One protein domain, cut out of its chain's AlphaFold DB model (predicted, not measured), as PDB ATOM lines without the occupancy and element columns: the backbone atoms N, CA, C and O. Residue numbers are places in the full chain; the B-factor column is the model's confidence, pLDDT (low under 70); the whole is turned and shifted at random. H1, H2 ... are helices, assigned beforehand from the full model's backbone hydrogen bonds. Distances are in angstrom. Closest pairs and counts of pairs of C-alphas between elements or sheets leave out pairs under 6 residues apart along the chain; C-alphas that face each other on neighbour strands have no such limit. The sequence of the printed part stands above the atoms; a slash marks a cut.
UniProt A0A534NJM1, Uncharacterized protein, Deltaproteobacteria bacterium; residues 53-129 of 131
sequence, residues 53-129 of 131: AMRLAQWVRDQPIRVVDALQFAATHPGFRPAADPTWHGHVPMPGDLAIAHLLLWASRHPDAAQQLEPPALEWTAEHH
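AT A GLANCE: This is residues 53 to 129 of the 131 residues of an uncharacterized protein of Deltaproteobacteria bacterium (UniProt A0A534NJM1). Two helices, H2 and H4, cross at a steep angle in the middle of the domain, and a second pair, H1 and H6, packs side by side at one end, running opposite ways. The short helix H5 packs on H2, and the long link of residues 77 to 87 with the short helix H3 makes the end of the domain away from H1 and H6. There are 77 residues printed, with six named helices in the order H1, H2, H3, H4, H5, H6 and no named strand; the class is all helix. The whole is compact and rounded, with a radius of gyration of the C-alphas of 11.2 A and spans of 31 by 25 by 20 A.

HOW THE PARTS SIT: H2, residues 64 to 76, is the hub, touching three other helices. It touches H4, residues 98 to 109, the same way at a steep tilt of 44 degrees, and their closest C-alphas are those of Ala 75 and Ser 108, 4.6 A apart. H2 also touches H5, residues 111 to 115, with the C-alphas of Ala 75 and Pro 111 closest at 4.0 A. With residues 64 to 68 alone, H2 only just touches H6, residues 119 to 128, with 3 pairs of C-alphas within 8 A; the closest are those of Pro 64 and Pro 119, 5.8 A apart, and the lines are about perpendicular at 84 degrees. H6 touches H1, residues 53 to 62, at a shallow tilt of 31 degrees, opposite ways, with the C-alphas of Ala 57 and Glu 123 closest at 4.5 A. H1 and H4 touch only at their ends, about perpendicular at 86 degrees, and the closest C-alphas are those of Leu 56 and Ala 99, 6.0 A apart. H3, residues 88 to 91, touches no helix but is close to H2 without clearly touching, with the C-alphas of Ala 70 and His 91 closest at 7.5 A. H4 and H6 are apart. The helix packing is mostly crossed, but only just: of 3 touching pairs with a tilt, those that touch only at their ends left out, 1 is at a shallow tilt. In H1, H2, H4, H5 and H6 every O i to N i+4 pair is within hydrogen-bond range, and H3 is too short for such a pair.

IN THESE COORDINATES: H2 is the longest helix, 18.5 A from C-alpha 64 at (32.714, -3.960, 1.178) to C-alpha 76. H4 measures 16.5 A, H6 14.2 A and H1 14.1 A, while H5 and H3 are short, at 6.2 A and 5.7 A. H1 begins with C-alpha 53 at (43.607, 5.113, 6.683), and H6 ends with C-alpha 128 at (37.877, 11.504, 8.921).

THE WHOLE: The two C-alphas farthest apart are those of Pro 86 and His 128, at 32.5 A, while the first and last printed C-alphas, of Ala 53 and His 129, are 7.1 A apart. The printed part has no cut. The link from H2 to H3 is long, with 11 residues; that from H3 to H4 is short, and the other three are tight. The mean pLDDT of the printed part is 84.4, and residues 83 to 96 are under 70.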
ATOM      1  N   ALA A  53      45.036   4.939   6.464       91.50
ATOM      2  CA  ALA A  53      43.607   5.113   6.683       91.50
ATOM      3  C   ALA A  53      42.880   5.445   5.369       91.50
ATOM      4  O   ALA A  53      41.904   4.788   5.027       91.50
ATOM      5  N   MET A  54      43.410   6.350   4.540       90.62
ATOM      6  CA  MET A  54      42.823   6.625   3.220       90.62
ATOM      7  C   MET A  54      42.821   5.399   2.295       90.62
ATOM      8  O   MET A  54      41.844   5.160   1.585       90.62
ATOM      9  N   ARG A  55      43.898   4.600   2.291       88.94
ATOM     10  CA  ARG A  55      43.931   3.338   1.526       88.94
ATOM     11  C   ARG A  55      42.916   2.335   2.065       88.94
ATOM     12  O   ARG A  55      42.282   1.637   1.275       88.94
ATOM     13  N   LEU A  56      42.744   2.286   3.385       89.62
ATOM     14  CA  LEU A  56      41.742   1.447   4.021       89.62
ATOM     15  C   LEU A  56      40.330   1.874   3.610       89.62
ATOM     16  O   LEU A  56      39.578   1.027   3.142       89.62
ATOM     17  N   ALA A  57      40.002   3.165   3.684       92.19
ATOM     18  CA  ALA A  57      38.723   3.705   3.222       92.19
ATOM     19  C   ALA A  57      38.446   3.341   1.756       92.19
ATOM     20  O   ALA A  57      37.369   2.845   1.427       92.19
ATOM     21  N   GLN A  58      39.447   3.497   0.883       91.44
ATOM     22  CA  GLN A  58      39.327   3.126  -0.527       91.44
ATOM     23  C   GLN A  58      39.039   1.628  -0.702       91.44
ATOM     24  O   GLN A  58      38.161   1.254  -1.473       91.44
ATOM     25  N   TRP A  59      39.734   0.758   0.036       89.94
ATOM     26  CA  TRP A  59      39.474  -0.682  -0.011       89.94
ATOM     27  C   TRP A  59      38.071  -1.041   0.491       89.94
ATOM     28  O   TRP A  59      37.397  -1.872  -0.120       89.94
ATOM     29  N   VAL A  60      37.619  -0.398   1.569       91.94
ATOM     30  CA  VAL A  60      36.280  -0.586   2.142       91.94
ATOM     31  C   VAL A  60      35.197  -0.203   1.141       91.94
ATOM     32  O   VAL A  60      34.254  -0.972   0.941       91.94
ATOM     33  N   ARG A  61      35.381   0.924   0.449       92.06
ATOM     34  CA  ARG A  61      34.502   1.391  -0.625       92.06
ATOM     35  C   ARG A  61      34.478   0.435  -1.817       92.06
ATOM     36  O   ARG A  61      33.408   0.118  -2.333       92.06
ATOM     37  N   ASP A  62      35.646  -0.026  -2.255       91.12
ATOM     38  CA  ASP A  62      35.767  -0.849  -3.461       91.12
ATOM     39  C   ASP A  62      35.307  -2.295  -3.237       91.12
ATOM     40  O   ASP A  62      34.830  -2.950  -4.167       91.12
ATOM     41  N   GLN A  63      35.481  -2.828  -2.023       90.44
ATOM     42  CA  GLN A  63      35.270  -4.249  -1.723       90.44
ATOM     43  C   GLN A  63      34.560  -4.497  -0.377       90.44
ATOM     44  O   GLN A  63      35.042  -5.303   0.425       90.44
ATOM     45  N   PRO A  64      33.374  -3.909  -0.130       91.19
ATOM     46  CA  PRO A  64      32.714  -3.960   1.178       91.19
ATOM     47  C   PRO A  64      32.401  -5.388   1.645       91.19
ATOM     48  O   PRO A  64      32.565  -5.703   2.819       91.19
ATOM     49  N   ILE A  65      32.024  -6.289   0.728       90.38
ATOM     50  CA  ILE A  65      31.767  -7.704   1.054       90.38
ATOM     51  C   ILE A  65      33.051  -8.385   1.547       90.38
ATOM     52  O   ILE A  65      33.032  -9.085   2.553       90.38
ATOM     53  N   ARG A  66      34.192  -8.126   0.893       86.88
ATOM     54  CA  ARG A  66      35.470  -8.712   1.319       86.88
ATOM     55  C   ARG A  66      35.951  -8.157   2.647       86.88
ATOM     56  O   ARG A  66      36.617  -8.876   3.383       86.88
ATOM     57  N   VAL A  67      35.647  -6.895   2.940       90.25
ATOM     58  CA  VAL A  67      35.950  -6.298   4.242       90.25
ATOM     59  C   VAL A  67      35.203  -7.039   5.340       90.25
ATOM     60  O   VAL A  67      35.823  -7.431   6.325       90.25
ATOM     61  N   VAL A  68      33.908  -7.300   5.145       91.75
ATOM     62  CA  VAL A  68      33.104  -8.077   6.098       91.75
ATOM     63  C   VAL A  68      33.681  -9.479   6.282       91.75
ATOM     64  O   VAL A  68      33.936  -9.874   7.420       91.75
ATOM     65  N   ASP A  69      33.964 -10.200   5.194       88.94
ATOM     66  CA  ASP A  69      34.554 -11.544   5.264       88.94
ATOM     67  C   ASP A  69      35.894 -11.537   6.021       88.94
ATOM     68  O   ASP A  69      36.154 -12.399   6.863       88.94
ATOM     69  N   ALA A  70      36.744 -10.537   5.765       88.12
ATOM     70  CA  ALA A  70      38.042 -10.400   6.412       88.12
ATOM     71  C   ALA A  70      37.908 -10.096   7.913       88.12
ATOM     72  O   ALA A  70      38.577 -10.731   8.731       88.12
ATOM     73  N   LEU A  71      37.024  -9.165   8.289       91.81
ATOM     74  CA  LEU A  71      36.741  -8.835   9.687       91.81
ATOM     75  C   LEU A  71      36.182 -10.044  10.441       91.81
ATOM     76  O   LEU A  71      36.642 -10.335  11.545       91.81
ATOM     77  N   GLN A  72      35.248 -10.786   9.840       91.44
ATOM     78  CA  GLN A  72      34.688 -12.009  10.420       91.44
ATOM     79  C   GLN A  72      35.747 -13.098  10.590       91.44
ATOM     80  O   GLN A  72      35.827 -13.731  11.648       91.44
ATOM     81  N   PHE A  73      36.590 -13.301   9.576       88.81
ATOM     82  CA  PHE A  73      37.710 -14.228   9.665       88.81
ATOM     83  C   PHE A  73      38.627 -13.849  10.833       88.81
ATOM     84  O   PHE A  73      38.826 -14.650  11.742       88.81
ATOM     85  N   ALA A  74      39.123 -12.614  10.881       90.00
ATOM     86  CA  ALA A  74      40.031 -12.192  11.942       90.00
ATOM     87  C   ALA A  74      39.388 -12.264  13.338       90.00
ATOM     88  O   ALA A  74      40.022 -12.739  14.279       90.00
ATOM     89  N   ALA A  75      38.118 -11.874  13.469       93.00
ATOM     90  CA  ALA A  75      37.373 -11.952  14.725       93.00
ATOM     91  C   ALA A  75      37.177 -13.395  15.227       93.00
ATOM     92  O   ALA A  75      37.053 -13.624  16.428       93.00
ATOM     93  N   THR A  76      37.151 -14.382  14.330       91.69
ATOM     94  CA  THR A  76      37.024 -15.807  14.688       91.69
ATOM     95  C   THR A  76      38.370 -16.508  14.881       91.69
ATOM     96  O   THR A  76      38.393 -17.675  15.272       91.69
ATOM     97  N   HIS A  77      39.489 -15.802  14.685       87.31
ATOM     98  CA  HIS A  77      40.846 -16.331  14.838       87.31
ATOM     99  C   HIS A  77      41.646 -15.493  15.857       87.31
ATOM    100  O   HIS A  77      42.488 -14.673  15.480       87.31
ATOM    101  N   PRO A  78      41.416 -15.677  17.171       83.19
ATOM    102  CA  PRO A  78      42.138 -14.939  18.205       83.19
ATOM    103  C   PRO A  78      43.654 -15.118  18.092       83.19
ATOM    104  O   PRO A  78      44.159 -16.232  17.955       83.19
ATOM    105  N   GLY A  79      44.398 -14.015  18.182       79.25
ATOM    106  CA  GLY A  79      45.859 -14.035  18.057       79.25
ATOM    107  C   GLY A  79      46.373 -14.192  16.623       79.25
ATOM    108  O   GLY A  79      47.585 -14.338  16.442       79.25
ATOM    109  N   PHE A  80      45.487 -14.129  15.624       82.38
ATOM    110  CA  PHE A  80      45.839 -14.091  14.210       82.38
ATOM    111  C   PHE A  80      46.839 -12.966  13.899       82.38
ATOM    112  O   PHE A  80      46.706 -11.827  14.354       82.38
ATOM    113  N   ARG A  81      47.873 -13.296  13.116       79.38
ATOM    114  CA  ARG A  81      48.950 -12.373  12.727       79.38
ATOM    115  C   ARG A  81      49.113 -12.385  11.206       79.38
ATOM    116  O   ARG A  81      49.859 -13.221  10.698       79.38
ATOM    117  N   PRO A  82      48.501 -11.433  10.480       74.38
ATOM    118  CA  PRO A  82      48.485 -11.434   9.014       74.38
ATOM    119  C   PRO A  82      49.877 -11.473   8.361       74.38
ATOM    120  O   PRO A  82      50.054 -12.066   7.308       74.38
ATOM    121  N   ALA A  83      50.897 -10.877   8.990       66.12
ATOM    122  CA  ALA A  83      52.264 -10.866   8.458       66.12
ATOM    123  C   ALA A  83      53.068 -12.157   8.722       66.12
ATOM    124  O   ALA A  83      54.165 -12.311   8.191       66.12
ATOM    125  N   ALA A  84      52.567 -13.058   9.570       62.94
ATOM    126  CA  ALA A  84      53.278 -14.262  10.005       62.94
ATOM    127  C   ALA A  84      52.525 -15.564   9.685       62.94
ATOM    128  O   ALA A  84      53.123 -16.636   9.760       62.94
ATOM    129  N   ASP A  85      51.235 -15.483   9.349       62.62
ATOM    130  CA  ASP A  85      50.377 -16.643   9.130       62.62
ATOM    131  C   ASP A  85      50.139 -16.891   7.627       62.62
ATOM    132  O   ASP A  85      49.539 -16.051   6.957       62.62
ATOM    133  N   PRO A  86      50.563 -18.036   7.062       61.50
ATOM    134  CA  PRO A  86      50.370 -18.334   5.644       61.50
ATOM    135  C   PRO A  86      48.894 -18.513   5.247       61.50
ATOM    136  O   PRO A  86      48.567 -18.361   4.070       61.50
ATOM    137  N   THR A  87      47.993 -18.810   6.193       62.97
ATOM    138  CA  THR A  87      46.554 -18.994   5.919       62.97
ATOM    139  C   THR A  87      45.839 -17.691   5.547       62.97
ATOM    140  O   THR A  87      44.824 -17.717   4.843       62.97
ATOM    141  N   TRP A  88      46.431 -16.553   5.930       65.00
ATOM    142  CA  TRP A  88      46.017 -15.195   5.574       65.00
ATOM    143  C   TRP A  88      45.950 -14.974   4.056       65.00
ATOM    144  O   TRP A  88      44.951 -14.479   3.535       65.00
ATOM    145  N   HIS A  89      46.992 -15.403   3.334       60.25
ATOM    146  CA  HIS A  89      47.146 -15.162   1.895       60.25
ATOM    147  C   HIS A  89      46.101 -15.885   1.028       60.25
ATOM    148  O   HIS A  89      45.945 -15.545  -0.143       60.25
ATOM    149  N   GLY A  90      45.399 -16.881   1.579       58.59
ATOM    150  CA  GLY A  90      44.361 -17.641   0.878       58.59
ATOM    151  C   GLY A  90      42.931 -17.132   1.089       58.59
ATOM    152  O   GLY A  90      42.073 -17.425   0.261       58.59
ATOM    153  N   HIS A  91      42.665 -16.381   2.166       58.97
ATOM    154  CA  HIS A  91      41.309 -15.940   2.535       58.97
ATOM    155  C   HIS A  91      40.983 -14.521   2.058       58.97
ATOM    156  O   HIS A  91      39.839 -14.240   1.705       58.97
ATOM    157  N   VAL A  92      41.979 -13.633   1.980       56.34
ATOM    158  CA  VAL A  92      41.804 -12.281   1.440       56.34
ATOM    159  C   VAL A  92      42.796 -12.089   0.293       56.34
ATOM    160  O   VAL A  92      44.002 -12.181   0.516       56.34
ATOM    161  N   PRO A  93      42.340 -11.809  -0.940       53.50
ATOM    162  CA  PRO A  93      43.214 -11.735  -2.113       53.50
ATOM    163  C   PRO A  93      44.104 -10.480  -2.164       53.50
ATOM    164  O   PRO A  93      44.583 -10.124  -3.239       53.50
ATOM    165  N   MET A  94      44.335  -9.792  -1.040       55.88
ATOM    166  CA  MET A  94      45.125  -8.563  -0.998       55.88
ATOM    167  C   MET A  94      46.521  -8.843  -0.418       55.88
ATOM    168  O   MET A  94      46.657  -9.103   0.781       55.88
ATOM    169  N   PRO A  95      47.578  -8.836  -1.248       50.53
ATOM    170  CA  PRO A  95      48.917  -9.180  -0.804       50.53
ATOM    171  C   PRO A  95      49.547  -7.995  -0.057       50.53
ATOM    172  O   PRO A  95      49.821  -6.955  -0.644       50.53
ATOM    173  N   GLY A  96      49.812  -8.165   1.239       65.62
ATOM    174  CA  GLY A  96      50.815  -7.377   1.967       65.62
ATOM    175  C   GLY A  96      50.491  -5.914   2.296       65.62
ATOM    176  O   GLY A  96      51.406  -5.209   2.718       65.62
ATOM    177  N   ASP A  97      49.249  -5.440   2.145       78.12
ATOM    178  CA  ASP A  97      48.907  -4.076   2.576       78.12
ATOM    179  C   ASP A  97      48.914  -3.979   4.112       78.12
ATOM    180  O   ASP A  97      48.164  -4.671   4.808       78.12
ATOM    181  N   LEU A  98      49.777  -3.108   4.639       78.94
ATOM    182  CA  LEU A  98      49.937  -2.876   6.074       78.94
ATOM    183  C   LEU A  98      48.671  -2.303   6.726       78.94
ATOM    184  O   LEU A  98      48.435  -2.581   7.901       78.94
ATOM    185  N   ALA A  99      47.845  -1.555   5.988       86.38
ATOM    186  CA  ALA A  99      46.584  -1.014   6.489       86.38
ATOM    187  C   ALA A  99      45.575  -2.136   6.771       86.38
ATOM    188  O   ALA A  99      45.002  -2.220   7.858       86.38
ATOM    189  N   ILE A 100      45.433  -3.060   5.819       86.25
ATOM    190  CA  ILE A 100      44.550  -4.225   5.943       86.25
ATOM    191  C   ILE A 100      45.088  -5.176   7.015       86.25
ATOM    192  O   ILE A 100      44.336  -5.635   7.872       86.25
ATOM    193  N   ALA A 101      46.399  -5.430   7.030       85.94
ATOM    194  CA  ALA A 101      47.019  -6.242   8.072       85.94
ATOM    195  C   ALA A 101      46.790  -5.646   9.473       85.94
ATOM    196  O   ALA A 101      46.480  -6.376  10.415       85.94
ATOM    197  N   HIS A 102      46.893  -4.323   9.623       89.31
ATOM    198  CA  HIS A 102      46.597  -3.675  10.894       89.31
ATOM    199  C   HIS A 102      45.130  -3.852  11.298       89.31
ATOM    200  O   HIS A 102      44.870  -4.273  12.426       89.31
ATOM    201  N   LEU A 103      44.182  -3.582  10.392       91.94
ATOM    202  CA  LEU A 103      42.752  -3.737  10.671       91.94
ATOM    203  C   LEU A 103      42.419  -5.156  11.146       91.94
ATOM    204  O   LEU A 103      41.619  -5.344  12.053       91.94
ATOM    205  N   LEU A 104      43.055  -6.171  10.577       90.56
ATOM    206  CA  LEU A 104      42.752  -7.555  10.931       90.56
ATOM    207  C   LEU A 104      43.434  -8.012  12.203       90.56
ATOM    208  O   LEU A 104      42.849  -8.762  12.982       90.56
ATOM    209  N   LEU A 105      44.633  -7.505  12.474       91.31
ATOM    210  CA  LEU A 105      45.204  -7.644  13.802       91.31
ATOM    211  C   LEU A 105      44.295  -6.976  14.846       91.31
ATOM    212  O   LEU A 105      44.034  -7.578  15.885       91.31
ATOM    213  N   TRP A 106      43.771  -5.778  14.566       94.69
ATOM    214  CA  TRP A 106      42.789  -5.102  15.418       94.69
ATOM    215  C   TRP A 106      41.526  -5.954  15.611       94.69
ATOM    216  O   TRP A 106      41.137  -6.193  16.752       94.69
ATOM    217  N   ALA A 107      40.960  -6.511  14.539       94.88
ATOM    218  CA  ALA A 107      39.763  -7.346  14.599       94.88
ATOM    219  C   ALA A 107      39.974  -8.634  15.411       94.88
ATOM    220  O   ALA A 107      39.102  -9.027  16.180       94.88
ATOM    221  N   SER A 108      41.160  -9.248  15.320       93.69
ATOM    222  CA  SER A 108      41.515 -10.418  16.138       93.69
ATOM    223  C   SER A 108      41.632 -10.112  17.637       93.69
ATOM    224  O   SER A 108      41.518 -11.021  18.461       93.69
ATOM    225  N   ARG A 109      41.875  -8.844  18.004       95.69
ATOM    226  CA  ARG A 109      41.926  -8.372  19.401       95.69
ATOM    227  C   ARG A 109      40.569  -7.892  19.910       95.69
ATOM    228  O   ARG A 109      40.323  -7.983  21.108       95.69
ATOM    229  N   HIS A 110      39.707  -7.415  19.012       96.88
ATOM    230  CA  HIS A 110      38.386  -6.852  19.313       96.88
ATOM    231  C   HIS A 110      37.271  -7.579  18.539       96.88
ATOM    232  O   HIS A 110      36.583  -6.955  17.727       96.88
ATOM    233  N   PRO A 111      37.070  -8.891  18.758       96.19
ATOM    234  CA  PRO A 111      36.242  -9.723  17.885       96.19
ATOM    235  C   PRO A 111      34.766  -9.298  17.846       96.19
ATOM    236  O   PRO A 111      34.200  -9.173  16.762       96.19
ATOM    237  N   ASP A 112      34.158  -9.000  18.998       96.94
ATOM    238  CA  ASP A 112      32.748  -8.584  19.067       96.94
ATOM    239  C   ASP A 112      32.510  -7.228  18.386       96.94
ATOM    240  O   ASP A 112      31.483  -7.020  17.734       96.94
ATOM    241  N   ALA A 113      33.479  -6.315  18.511       96.50
ATOM    242  CA  ALA A 113      33.430  -5.004  17.877       96.50
ATOM    243  C   ALA A 113      33.594  -5.122  16.359       96.50
ATOM    244  O   ALA A 113      32.843  -4.498  15.613       96.50
ATOM    245  N   ALA A 114      34.532  -5.956  15.903       95.75
ATOM    246  CA  ALA A 114      34.799  -6.190  14.489       95.75
ATOM    247  C   ALA A 114      33.631  -6.870  13.766       95.75
ATOM    248  O   ALA A 114      33.314  -6.495  12.642       95.75
ATOM    249  N   GLN A 115      32.948  -7.824  14.408       95.38
ATOM    250  CA  GLN A 115      31.771  -8.490  13.832       95.38
ATOM    251  C   GLN A 115      30.572  -7.552  13.635       95.38
ATOM    252  O   GLN A 115      29.678  -7.863  12.852       95.38
ATOM    253  N   GLN A 116      30.531  -6.436  14.366       95.50
ATOM    254  CA  GLN A 116      29.428  -5.472  14.343       95.50
ATOM    255  C   GLN A 116      29.812  -4.135  13.705       95.50
ATOM    256  O   GLN A 116      28.979  -3.233  13.656       95.50
ATOM    257  N   LEU A 117      31.055  -3.989  13.237       93.88
ATOM    258  CA  LEU A 117      31.486  -2.801  12.520       93.88
ATOM    259  C   LEU A 117      31.074  -2.924  11.052       93.88
ATOM    260  O   LEU A 117      31.522  -3.820  10.336       93.88
ATOM    261  N   GLU A 118      30.217  -2.015  10.602       92.75
ATOM    262  CA  GLU A 118      29.751  -2.003   9.219       92.75
ATOM    263  C   GLU A 118      30.745  -1.273   8.298       92.75
ATOM    264  O   GLU A 118      31.344  -0.276   8.716       92.75
ATOM    265  N   PRO A 119      30.892  -1.696   7.026       92.38
ATOM    266  CA  PRO A 119      31.793  -1.046   6.074       92.38
ATOM    267  C   PRO A 119      31.618   0.481   5.970       92.38
ATOM    268  O   PRO A 119      32.626   1.171   6.064       92.38
ATOM    269  N   PRO A 120      30.400   1.057   5.889       90.81
ATOM    270  CA  PRO A 120      30.259   2.515   5.825       90.81
ATOM    271  C   PRO A 120      30.773   3.242   7.077       90.81
ATOM    272  O   PRO A 120      31.260   4.365   6.984       90.81
ATOM    273  N   ALA A 121      30.677   2.612   8.251       90.44
ATOM    274  CA  ALA A 121      31.190   3.178   9.495       90.44
ATOM    275  C   ALA A 121      32.727   3.156   9.519       90.44
ATOM    276  O   ALA A 121      33.340   4.159   9.869       90.44
ATOM    277  N   LEU A 122      33.335   2.047   9.081       91.69
ATOM    278  CA  LEU A 122      34.788   1.911   8.946       91.69
ATOM    279  C   LEU A 122      35.374   2.842   7.870       91.69
ATOM    280  O   LEU A 122      36.456   3.393   8.045       91.69
ATOM    281  N   GLU A 123      34.673   3.025   6.751       92.12
ATOM    282  CA  GLU A 123      35.052   4.009   5.733       92.12
ATOM    283  C   GLU A 123      35.047   5.418   6.331       92.12
ATOM    284  O   GLU A 123      36.027   6.147   6.191       92.12
ATOM    285  N   TRP A 124      33.983   5.774   7.062       91.62
ATOM    286  CA  TRP A 124      33.855   7.095   7.669       91.62
ATOM    287  C   TRP A 124      34.990   7.396   8.658       91.62
ATOM    288  O   TRP A 124      35.599   8.463   8.550       91.62
ATOM    289  N   THR A 125      35.311   6.472   9.578       89.25
ATOM    290  CA  THR A 125      36.400   6.667  10.561       89.25
ATOM    291  C   THR A 125      37.744   6.865   9.867       89.25
ATOM    292  O   THR A 125      38.494   7.791  10.191       89.25
ATOM    293  N   ALA A 126      38.003   6.057   8.838       88.00
ATOM    294  CA  ALA A 126      39.241   6.082   8.087       88.00
ATOM    295  C   ALA A 126      39.415   7.369   7.253       88.00
ATOM    296  O   ALA A 126      40.522   7.913   7.199       88.00
ATOM    297  N   GLU A 127      38.341   7.896   6.651       88.50
ATOM    298  CA  GLU A 127      38.362   9.166   5.906       88.50
ATOM    299  C   GLU A 127      38.503  10.397   6.808       88.50
ATOM    300  O   GLU A 127      39.168  11.363   6.435       88.50
ATOM    301  N   HIS A 128      37.898  10.365   7.998       85.62
ATOM    302  CA  HIS A 128      37.877  11.504   8.921       85.62
ATOM    303  C   HIS A 128      38.991  11.442   9.976       85.62
ATOM    304  O   HIS A 128      39.112  12.345  10.806       85.62
ATOM    305  N   HIS A 129      39.841  10.410   9.917       77.44
ATOM    306  CA  HIS A 129      40.971  10.179  10.821       77.44
ATOM    307  C   HIS A 129      40.573  10.186  12.305       77.44
ATOM    308  O   HIS A 129      41.332  10.649  13.172       77.44
TER     309      HIS A 129